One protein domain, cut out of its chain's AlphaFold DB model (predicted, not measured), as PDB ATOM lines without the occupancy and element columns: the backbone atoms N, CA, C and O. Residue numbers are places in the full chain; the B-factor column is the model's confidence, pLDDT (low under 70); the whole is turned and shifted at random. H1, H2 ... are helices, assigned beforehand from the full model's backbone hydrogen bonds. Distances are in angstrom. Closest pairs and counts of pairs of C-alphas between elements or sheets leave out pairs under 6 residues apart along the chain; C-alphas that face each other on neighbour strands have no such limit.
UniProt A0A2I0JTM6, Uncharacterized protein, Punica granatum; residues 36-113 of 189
ATOM      1  N   PRO A  36      20.472  33.675 169.185       81.94
ATOM      2  CA  PRO A  36      19.736  33.176 168.044       81.94
ATOM      3  C   PRO A  36      20.702  32.847 166.916       81.94
ATOM      4  O   PRO A  36      21.702  33.537 166.676       81.94
ATOM      5  N   SER A  37      20.358  31.800 166.178       87.12
ATOM      6  CA  SER A  37      21.084  31.413 164.974       87.12
ATOM      7  C   SER A  37      21.022  32.513 163.908       87.12
ATOM      8  O   SER A  37      20.136  33.370 163.893       87.12
ATOM      9  N   ARG A  38      21.965  32.481 162.964       86.06
ATOM     10  CA  ARG A  38      22.009  33.418 161.831       86.06
ATOM     11  C   ARG A  38      20.725  33.372 161.004       86.06
ATOM     12  O   ARG A  38      20.224  34.424 160.617       86.06
ATOM     13  N   LEU A  39      20.181  32.173 160.789       86.38
ATOM     14  CA  LEU A  39      18.926  31.983 160.067       86.38
ATOM     15  C   LEU A  39      17.747  32.624 160.813       86.38
ATOM     16  O   LEU A  39      16.995  33.385 160.218       86.38
ATOM     17  N   GLU A  40      17.646  32.421 162.129       86.75
ATOM     18  CA  GLU A  40      16.616  33.070 162.955       86.75
ATOM     19  C   GLU A  40      16.763  34.597 162.936       86.75
ATOM     20  O   GLU A  40      15.785  35.318 162.767       86.75
ATOM     21  N   ARG A  41      17.987  35.129 163.033       83.56
ATOM     22  CA  ARG A  41      18.218  36.578 162.893       83.56
ATOM     23  C   ARG A  41      17.781  37.113 161.534       83.56
ATOM     24  O   ARG A  41      17.317  38.250 161.471       83.56
ATOM     25  N   PHE A  42      17.955  36.339 160.465       84.00
ATOM     26  CA  PHE A  42      17.492  36.718 159.135       84.00
ATOM     27  C   PHE A  42      15.963  36.774 159.079       84.00
ATOM     28  O   PHE A  42      15.434  37.766 158.582       84.00
ATOM     29  N   GLU A  43      15.269  35.787 159.654       85.81
ATOM     30  CA  GLU A  43      13.804  35.783 159.780       85.81
ATOM     31  C   GLU A  43      13.302  37.057 160.445       85.81
ATOM     32  O   GLU A  43      12.516  37.791 159.855       85.81
ATOM     33  N   TYR A  44      13.824  37.383 161.626       80.75
ATOM     34  CA  TYR A  44      13.363  38.548 162.381       80.75
ATOM     35  C   TYR A  44      13.603  39.878 161.667       80.75
ATOM     36  O   TYR A  44      12.859  40.829 161.880       80.75
ATOM     37  N   GLN A  45      14.652  39.972 160.851       79.25
ATOM     38  CA  GLN A  45      14.957  41.194 160.106       79.25
ATOM     39  C   GLN A  45      14.118  41.354 158.842       79.25
ATOM     40  O   GLN A  45      13.939  42.475 158.377       79.25
ATOM     41  N   HIS A  46      13.629  40.248 158.283       79.19
ATOM     42  CA  HIS A  46      12.827  40.246 157.063       79.19
ATOM     43  C   HIS A  46      11.346  40.000 157.350       79.19
ATOM     44  O   HIS A  46      10.592  39.788 156.410       79.19
ATOM     45  N   GLN A  47      10.929  40.043 158.618       81.62
ATOM     46  CA  GLN A  47       9.535  40.018 159.052       81.62
ATOM     47  C   GLN A  47       9.035  41.441 159.341       81.62
ATOM     48  O   GLN A  47       9.725  42.256 159.952       81.62
ATOM     49  N   HIS A  48       7.805  41.724 158.926       79.38
ATOM     50  CA  HIS A  48       7.007  42.859 159.364       79.38
ATOM     51  C   HIS A  48       6.591  42.699 160.831       79.38
ATOM     52  O   HIS A  48       6.611  41.600 161.386       79.38
ATOM     53  N   GLY A  49       6.139  43.796 161.447       76.38
ATOM     54  CA  GLY A  49       5.540  43.765 162.787       76.38
ATOM     55  C   GLY A  49       4.336  42.819 162.895       76.38
ATOM     56  O   GLY A  49       4.114  42.248 163.958       76.38
ATOM     57  N   ASP A  50       3.638  42.590 161.780       76.19
ATOM     58  CA  ASP A  50       2.492  41.678 161.671       76.19
ATOM     59  C   ASP A  50       2.902  40.210 161.431       76.19
ATOM     60  O   ASP A  50       2.052  39.328 161.350       76.19
ATOM     61  N   GLY A  51       4.204  39.925 161.293       74.44
ATOM     62  CA  GLY A  51       4.751  38.583 161.053       74.44
ATOM     63  C   GLY A  51       4.849  38.161 159.581       74.44
ATOM     64  O   GLY A  51       5.464  37.135 159.291       74.44
ATOM     65  N   SER A  52       4.305  38.948 158.646       80.75
ATOM     66  CA  SER A  52       4.492  38.734 157.200       80.75
ATOM     67  C   SER A  52       5.937  39.011 156.773       80.75
ATOM     68  O   SER A  52       6.592  39.870 157.354       80.75
ATOM     69  N   LEU A  53       6.451  38.326 155.752       76.50
ATOM     70  CA  LEU A  53       7.791  38.603 155.227       76.50
ATOM     71  C   LEU A  53       7.783  39.841 154.322       76.50
ATOM     72  O   LEU A  53       6.856  40.052 153.550       76.50
ATOM     73  N   ILE A  54       8.838  40.650 154.415       75.44
ATOM     74  CA  ILE A  54       8.973  41.928 153.700       75.44
ATOM     75  C   ILE A  54       9.149  41.706 152.191       75.44
ATOM     76  O   ILE A  54       8.632  42.478 151.391       75.44
ATOM     77  N   ASN A  55       9.880  40.655 151.798       82.62
ATOM     78  CA  ASN A  55      10.213  40.366 150.402       82.62
ATOM     79  C   ASN A  55       9.920  38.900 150.056       82.62
ATOM     80  O   ASN A  55      10.343  37.997 150.780       82.62
ATOM     81  N   GLU A  56       9.317  38.660 148.891       86.56
ATOM     82  CA  GLU A  56       9.040  37.311 148.374       86.56
ATOM     83  C   GLU A  56      10.323  36.515 148.086       86.56
ATOM     84  O   GLU A  56      10.412  35.334 148.413       86.56
ATOM     85  N   GLU A  57      11.367  37.158 147.552       85.44
ATOM     86  CA  GLU A  57      12.671  36.511 147.340       85.44
ATOM     87  C   GLU A  57      13.300  36.047 148.661       85.44
ATOM     88  O   GLU A  57      13.881  34.962 148.745       85.44
ATOM     89  N   ALA A  58      13.165  36.862 149.712       81.00
ATOM     90  CA  ALA A  58      13.650  36.512 151.041       81.00
ATOM     91  C   ALA A  58      12.852  35.337 151.620       81.00
ATOM     92  O   ALA A  58      13.452  34.479 152.263       81.00
ATOM     93  N   ALA A  59      11.545  35.264 151.346       86.56
ATOM     94  CA  ALA A  59      10.704  34.131 151.719       86.56
ATOM     95  C   ALA A  59      11.140  32.837 151.028       86.56
ATOM     96  O   ALA A  59      11.422  31.851 151.702       86.56
ATOM     97  N   GLN A  60      11.337  32.863 149.708       88.94
ATOM     98  CA  GLN A  60      11.820  31.690 148.976       88.94
ATOM     99  C   GLN A  60      13.183  31.206 149.484       88.94
ATOM    100  O   GLN A  60      13.435  30.001 149.567       88.94
ATOM    101  N   LEU A  61      14.084  32.131 149.820       87.19
ATOM    102  CA  LEU A  61      15.397  31.789 150.357       87.19
ATOM    103  C   LEU A  61      15.299  31.199 151.768       87.19
ATOM    104  O   LEU A  61      16.016  30.247 152.087       87.19
ATOM    105  N   LEU A  62      14.384  31.727 152.582       88.31
ATOM    106  CA  LEU A  62      14.069  31.199 153.900       88.31
ATOM    107  C   LEU A  62      13.553  29.763 153.825       88.31
ATOM    108  O   LEU A  62      14.056  28.896 154.535       88.31
ATOM    109  N   ASP A  63      12.589  29.508 152.945       91.62
ATOM    110  CA  ASP A  63      11.944  28.204 152.809       91.62
ATOM    111  C   ASP A  63      12.945  27.145 152.346       91.62
ATOM    112  O   ASP A  63      13.012  26.044 152.898       91.62
ATOM    113  N   ARG A  64      13.816  27.502 151.392       91.94
ATOM    114  CA  ARG A  64      14.929  26.640 150.968       91.94
ATOM    115  C   ARG A  64      15.884  26.338 152.121       91.94
ATOM    116  O   ARG A  64      16.333  25.200 152.251       91.94
ATOM    117  N   ALA A  65      16.212  27.335 152.942       90.31
ATOM    118  CA  ALA A  65      17.083  27.142 154.095       90.31
ATOM    119  C   ALA A  65      16.423  26.257 155.166       90.31
ATOM    120  O   ALA A  65      17.065  25.340 155.669       90.31
ATOM    121  N   LYS A  66      15.137  26.464 155.469       91.50
ATOM    122  CA  LYS A  66      14.379  25.640 156.423       91.50
ATOM    123  C   LYS A  66      14.331  24.179 156.000       91.50
ATOM    124  O   LYS A  66      14.697  23.319 156.794       91.50
ATOM    125  N   LYS A  67      14.016  23.917 154.729       94.06
ATOM    126  CA  LYS A  67      14.007  22.559 154.173       94.06
ATOM    127  C   LYS A  67      15.364  21.865 154.333       94.06
ATOM    128  O   LYS A  67      15.436  20.758 154.846       94.06
ATOM    129  N   LYS A  68      16.465  22.554 154.008       92.88
ATOM    130  CA  LYS A  68      17.824  22.012 154.200       92.88
ATOM    131  C   LYS A  68      18.167  21.735 155.666       92.88
ATOM    132  O   LYS A  68      18.907  20.796 155.951       92.88
ATOM    133  N   VAL A  69      17.686  22.562 156.598       91.19
ATOM    134  CA  VAL A  69      17.875  22.317 158.036       91.19
ATOM    135  C   VAL A  69      17.117  21.061 158.458       91.19
ATOM    136  O   VAL A  69      17.692  20.226 159.148       91.19
ATOM    137  N   GLU A  70      15.868  20.898 158.023       91.12
ATOM    138  CA  GLU A  70      15.058  19.706 158.304       91.12
ATOM    139  C   GLU A  70      15.697  18.433 157.743       91.12
ATOM    140  O   GLU A  70      15.798  17.439 158.466       91.12
ATOM    141  N   ASP A  71      16.205  18.480 156.510       90.62
ATOM    142  CA  ASP A  71      16.905  17.361 155.871       90.62
ATOM    143  C   ASP A  71      18.140  16.938 156.691       90.62
ATOM    144  O   ASP A  71      18.322  15.760 157.006       90.62
ATOM    145  N   ARG A  72      18.968  17.906 157.116       88.31
ATOM    146  CA  ARG A  72      20.182  17.647 157.914       88.31
ATOM    147  C   ARG A  72      19.875  17.157 159.325       88.31
ATOM    148  O   ARG A  72      20.552  16.263 159.825       88.31
ATOM    149  N   VAL A  73      18.861  17.724 159.975       86.62
ATOM    150  CA  VAL A  73      18.430  17.281 161.308       86.62
ATOM    151  C   VAL A  73      17.863  15.863 161.230       86.62
ATOM    152  O   VAL A  73      18.185  15.031 162.076       86.62
ATOM    153  N   SER A  74      17.091  15.550 160.190       85.12
ATOM    154  CA  SER A  74      16.551  14.205 159.978       85.12
ATOM    155  C   SER A  74      17.657  13.177 159.731       85.12
ATOM    156  O   SER A  74      17.649  12.132 160.378       85.12
ATOM    157  N   ALA A  75      18.649  13.502 158.896       82.81
ATOM    158  CA  ALA A  75      19.826  12.658 158.670       82.81
ATOM    159  C   ALA A  75      20.671  12.473 159.947       82.81
ATOM    160  O   ALA A  75      21.094  11.373 160.280       82.81
ATOM    161  N   SER A  76      20.856  13.522 160.753       78.38
ATOM    162  CA  SER A  76      21.587  13.376 162.020       78.38
ATOM    163  C   SER A  76      20.883  12.467 163.033       78.38
ATOM    164  O   SER A  76      21.536  11.785 163.823       78.38
ATOM    165  N   LYS A  77      19.543  12.424 162.994       75.25
ATOM    166  CA  LYS A  77      18.734  11.580 163.875       75.25
ATOM    167  C   LYS A  77      18.852  10.101 163.511       75.25
ATOM    168  O   LYS A  77      18.784   9.268 164.412       75.25
ATOM    169  N   THR A  78      19.035   9.775 162.231       73.25
ATOM    170  CA  THR A  78      19.308   8.396 161.798       73.25
ATOM    171  C   THR A  78      20.709   7.947 162.199       73.25
ATOM    172  O   THR A  78      20.882   6.796 162.585       73.25
ATOM    173  N   ASP A  79      21.671   8.870 162.203       75.06
ATOM    174  CA  ASP A  79      23.082   8.573 162.480       75.06
ATOM    175  C   ASP A  79      23.426   8.596 163.985       75.06
ATOM    176  O   ASP A  79      24.569   8.356 164.374       75.06
ATOM    177  N   GLY A  80      22.449   8.890 164.853       72.56
ATOM    178  CA  GLY A  80      22.621   8.920 166.313       72.56
ATOM    179  C   GLY A  80      23.509  10.061 166.825       72.56
ATOM    180  O   GLY A  80      23.906  10.062 167.991       72.56
ATOM    181  N   LEU A  81      23.825  11.035 165.971       72.56
ATOM    182  CA  LEU A  81      24.697  12.161 166.286       72.56
ATOM    183  C   LEU A  81      23.893  13.269 166.980       72.56
ATOM    184  O   LEU A  81      22.889  13.755 166.459       72.56
ATOM    185  N   ILE A  82      24.345  13.696 168.163       70.75
ATOM    186  CA  ILE A  82      23.798  14.880 168.837       70.75
ATOM    187  C   ILE A  82      24.292  16.098 168.064       70.75
ATOM    188  O   ILE A  82      25.445  16.505 168.194       70.75
ATOM    189  N   VAL A  83      23.424  16.652 167.224       73.44
ATOM    190  CA  VAL A  83      23.759  17.806 166.396       73.44
ATOM    191  C   VAL A  83      23.166  19.076 166.991       73.44
ATOM    192  O   VAL A  83      21.953  19.202 167.178       73.44
ATOM    193  N   ASP A  84      24.037  20.051 167.244       84.81
ATOM    194  CA  ASP A  84      23.635  21.379 167.680       84.81
ATOM    195  C   ASP A  84      22.801  22.062 166.591       84.81
ATOM    196  O   ASP A  84      23.285  22.473 165.539       84.81
ATOM    197  N   GLN A  85      21.511  22.264 166.853       84.31
ATOM    198  CA  GLN A  85      20.622  22.898 165.874       84.31
ATOM    199  C   GLN A  85      21.087  24.309 165.465       84.31
ATOM    200  O   GLN A  85      20.791  24.759 164.360       84.31
ATOM    201  N   VAL A  86      21.818  25.021 166.335       84.69
ATOM    202  CA  VAL A  86      22.378  26.350 166.012       84.69
ATOM    203  C   VAL A  86      23.456  26.244 164.942       84.69
ATOM    204  O   VAL A  86      23.481  27.069 164.028       84.69
ATOM    205  N   THR A  87      24.343  25.251 165.041       87.25
ATOM    206  CA  THR A  87      25.463  25.099 164.107       87.25
ATOM    207  C   THR A  87      24.940  24.721 162.729       87.25
ATOM    208  O   THR A  87      25.279  25.396 161.762       87.25
ATOM    209  N   VAL A  88      23.984  23.789 162.648       90.06
ATOM    210  CA  VAL A  88      23.321  23.420 161.383       90.06
ATOM    211  C   VAL A  88      22.642  24.618 160.732       90.06
ATOM    212  O   VAL A  88      22.853  24.879 159.548       90.06
ATOM    213  N   LYS A  89      21.857  25.394 161.492       89.38
ATOM    214  CA  LYS A  89      21.208  26.608 160.967       89.38
ATOM    215  C   LYS A  89      22.233  27.620 160.449       89.38
ATOM    216  O   LYS A  89      22.008  28.248 159.417       89.38
ATOM    217  N   ASN A  90      23.366  27.775 161.135       88.00
ATOM    218  CA  ASN A  90      24.437  28.684 160.724       88.00
ATOM    219  C   ASN A  90      25.178  28.200 159.470       88.00
ATOM    220  O   ASN A  90      25.533  29.019 158.620       88.00
ATOM    221  N   GLU A  91      25.411  26.897 159.339       89.38
ATOM    222  CA  GLU A  91      26.030  26.293 158.159       89.38
ATOM    223  C   GLU A  91      25.134  26.420 156.933       89.38
ATOM    224  O   GLU A  91      25.584  26.908 155.899       89.38
ATOM    225  N   VAL A  92      23.850  26.068 157.060       90.38
ATOM    226  CA  VAL A  92      22.871  26.197 155.970       90.38
ATOM    227  C   VAL A  92      22.729  27.655 155.536       90.38
ATOM    228  O   VAL A  92      22.669  27.946 154.341       90.38
ATOM    229  N   PHE A  93      22.743  28.593 156.485       86.62
ATOM    230  CA  PHE A  93      22.767  30.019 156.168       86.62
ATOM    231  C   PHE A  93      24.018  30.400 155.362       86.62
ATOM    232  O   PHE A  93      23.927  31.100 154.358       86.62
ATOM    233  N   THR A  94      25.190  29.902 155.752       87.06
ATOM    234  CA  THR A  94      26.449  30.180 155.043       87.06
ATOM    235  C   THR A  94      26.460  29.559 153.641       87.06
ATOM    236  O   THR A  94      26.989  30.154 152.707       87.06
ATOM    237  N   GLU A  95      25.829  28.399 153.458       87.56
ATOM    238  CA  GLU A  95      25.667  27.754 152.152       87.56
ATOM    239  C   GLU A  95      24.728  28.549 151.227       87.56
ATOM    240  O   GLU A  95      25.016  28.718 150.045       87.56
ATOM    241  N   GLY A  96      23.610  29.063 151.756       83.44
ATOM    242  CA  GLY A  96      22.617  29.808 150.974       83.44
ATOM    243  C   GLY A  96      23.019  31.249 150.648       83.44
ATOM    244  O   GLY A  96      22.757  31.733 149.549       83.44
ATOM    245  N   PHE A  97      23.664  31.943 151.589       81.38
ATOM    246  CA  PHE A  97      24.027  33.361 151.456       81.38
ATOM    247  C   PHE A  97      25.502  33.583 151.081       81.38
ATOM    248  O   PHE A  97      25.876  34.690 150.669       81.38
ATOM    249  N   GLY A  98      26.320  32.533 151.188       83.38
ATOM    250  CA  GLY A  98      27.765  32.545 150.996       83.38
ATOM    251  C   GLY A  98      28.555  32.786 152.293       83.38
ATOM    252  O   GLY A  98      27.989  33.196 153.311       83.38
ATOM    253  N   PRO A  99      29.884  32.564 152.261       79.62
ATOM    254  CA  PRO A  99      30.760  32.856 153.388       79.62
ATOM    255  C   PRO A  99      30.727  34.343 153.747       79.62
ATOM    256  O   PRO A  99      30.718  35.225 152.881       79.62
ATOM    257  N   GLU A 100      30.735  34.611 155.049       71.12
ATOM    258  CA  GLU A 100      30.747  35.963 155.595       71.12
ATOM    259  C   GLU A 100      32.060  36.664 155.214       71.12
ATOM    260  O   GLU A 100      33.156  36.195 155.523       71.12
ATOM    261  N   LYS A 101      31.961  37.792 154.504       69.94
ATOM    262  CA  LYS A 101      33.126  38.603 154.137       69.94
ATOM    263  C   LYS A 101      33.324  39.673 155.201       69.94
ATOM    264  O   LYS A 101      32.396  40.428 155.499       69.94
ATOM    265  N   HIS A 102      34.537  39.767 155.743       56.97
ATOM    266  CA  HIS A 102      34.902  40.832 156.676       56.97
ATOM    267  C   HIS A 102      34.577  42.199 156.047       56.97
ATOM    268  O   HIS A 102      34.943  42.467 154.904       56.97
ATOM    269  N   GLY A 103      33.816  43.029 156.766       61.03
ATOM    270  CA  GLY A 103      33.358  44.342 156.295       61.03
ATOM    271  C   GLY A 103      32.066  44.351 155.464       61.03
ATOM    272  O   GLY A 103      31.584  45.429 155.123       61.03
ATOM    273  N   ARG A 104      31.456  43.196 155.155       56.34
ATOM    274  CA  ARG A 104      30.175  43.130 154.432       56.34
ATOM    275  C   ARG A 104      29.280  42.039 155.012       56.34
ATOM    276  O   ARG A 104      29.269  40.910 154.527       56.34
ATOM    277  N   ILE A 105      28.494  42.393 156.027       50.56
ATOM    278  CA  ILE A 105      27.499  41.473 156.580       50.56
ATOM    279  C   ILE A 105      26.315  41.392 155.615       50.56
ATOM    280  O   ILE A 105      25.617  42.380 155.379       50.56
ATOM    281  N   ARG A 106      26.077  40.217 155.028       56.66
ATOM    282  CA  ARG A 106      24.820  39.931 154.328       56.66
ATOM    283  C   ARG A 106      23.828  39.424 155.367       56.66
ATOM    284  O   ARG A 106      24.087  38.430 156.032       56.66
ATOM    285  N   GLY A 107      22.743  40.172 155.543       53.31
ATOM    286  CA  GLY A 107      21.810  40.009 156.658       53.31
ATOM    287  C   GLY A 107      21.769  41.204 157.610       53.31
ATOM    288  O   GLY A 107      21.171  41.068 158.660       53.31
ATOM    289  N   TYR A 108      22.388  42.339 157.259       50.62
ATOM    290  CA  TYR A 108      22.132  43.651 157.859       50.62
ATOM    291  C   TYR A 108      21.936  44.660 156.722       50.62
ATOM    292  O   TYR A 108      22.885  45.028 156.034       50.62
ATOM    293  N   ARG A 109      20.715  45.137 156.503       45.03
ATOM    294  CA  ARG A 109      20.507  46.485 155.953       45.03
ATOM    295  C   ARG A 109      20.118  47.340 157.166       45.03
ATOM    296  O   ARG A 109      18.945  47.417 157.477       45.03
ATOM    297  N   TYR A 110      21.023  47.759 158.050       41.62
ATOM    298  CA  TYR A 110      21.838  48.975 157.959       41.62
ATOM    299  C   TYR A 110      22.854  48.952 159.117       41.62
ATOM    300  O   TYR A 110      22.449  48.949 160.277       41.62
ATOM    301  N   GLY A 111      24.155  48.980 158.832       35.47
ATOM    302  CA  GLY A 111      25.176  49.247 159.851       35.47
ATOM    303  C   GLY A 111      26.369  48.301 159.810       35.47
ATOM    304  O   GLY A 111      26.228  47.081 159.773       35.47
ATOM    305  N   MET A 112      27.558  48.903 159.834       33.09
ATOM    306  CA  MET A 112      28.823  48.224 160.098       33.09
ATOM    307  C   MET A 112      28.740  47.520 161.457       33.09
ATOM    308  O   MET A 112      28.416  48.155 162.462       33.09
ATOM    309  N   THR A 113      29.111  46.242 161.533       42.19
ATOM    310  CA  THR A 113      29.639  45.738 162.801       42.19
ATOM    311  C   THR A 113      30.938  46.475 163.067       42.19
ATOM    312  O   THR A 113      31.778  46.625 162.175       42.19
TER     313      THR A 113
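This is residues 36 to 113 of the 189 residues of an uncharacterized protein of Punica granatum (UniProt A0A2I0JTM6). A short helix, H1, leads to a long helix, H2, and a third helix, H3, folds back to cross H2 and also packs on H1 nearly at a right angle. The far end of H2 and the turn after it, residues 74 to 80, stick out, and residues 98 to 113 form a long looping tail. The printed part has 78 residues with three named helices, in the order H1, H2, H3, and no named strand; its class is all helix. It is only just compact, close to loose, with a radius of gyration of the C-alphas of 13.7 A and spans of 41 by 31 by 19 A.

Start at H1, residues 38 to 45, and go on to H2, residues 56 to 78. They form a helical hairpin and only just touch, with 3 pairs of C-alphas within 8 A; the closest are those of Glu 43 and Leu 62, 7.5 A apart. H1 and H2 run opposite ways at a shallow tilt of 32 degrees, and H2 touches H1 with residues 62 to 65 alone. Next look at H3, residues 85 to 97, which forms a second helical hairpin with H2. They touch, closest at the C-alphas of Ala 65 and Val 92, 6.2 A apart, and run opposite ways at a steep tilt of 44 degrees. H3 touches H1 with residues 89 to 93 alone, closest at the C-alphas of Arg 38 and Asn 90, 5.4 A apart; the two are only just about perpendicular, at 73 degrees. In H1, H2 and H3 every O i to N i+4 pair is within hydrogen-bond range.

Find C-alpha 38 at (22.009, 33.418, 161.831), where H1 begins; it is 10.6 A long. H2 runs 33.5 A to C-alpha 78 at (19.308, 8.396, 161.798). H3 runs 18.1 A and ends at C-alpha 97 at (24.027, 33.361, 151.456).

The two C-alphas farthest apart, those of Thr 78 and Gly 111, are 41.3 A apart. The printed part has no cut, and both links are short. Residues 101 to 113 have pLDDT under 70.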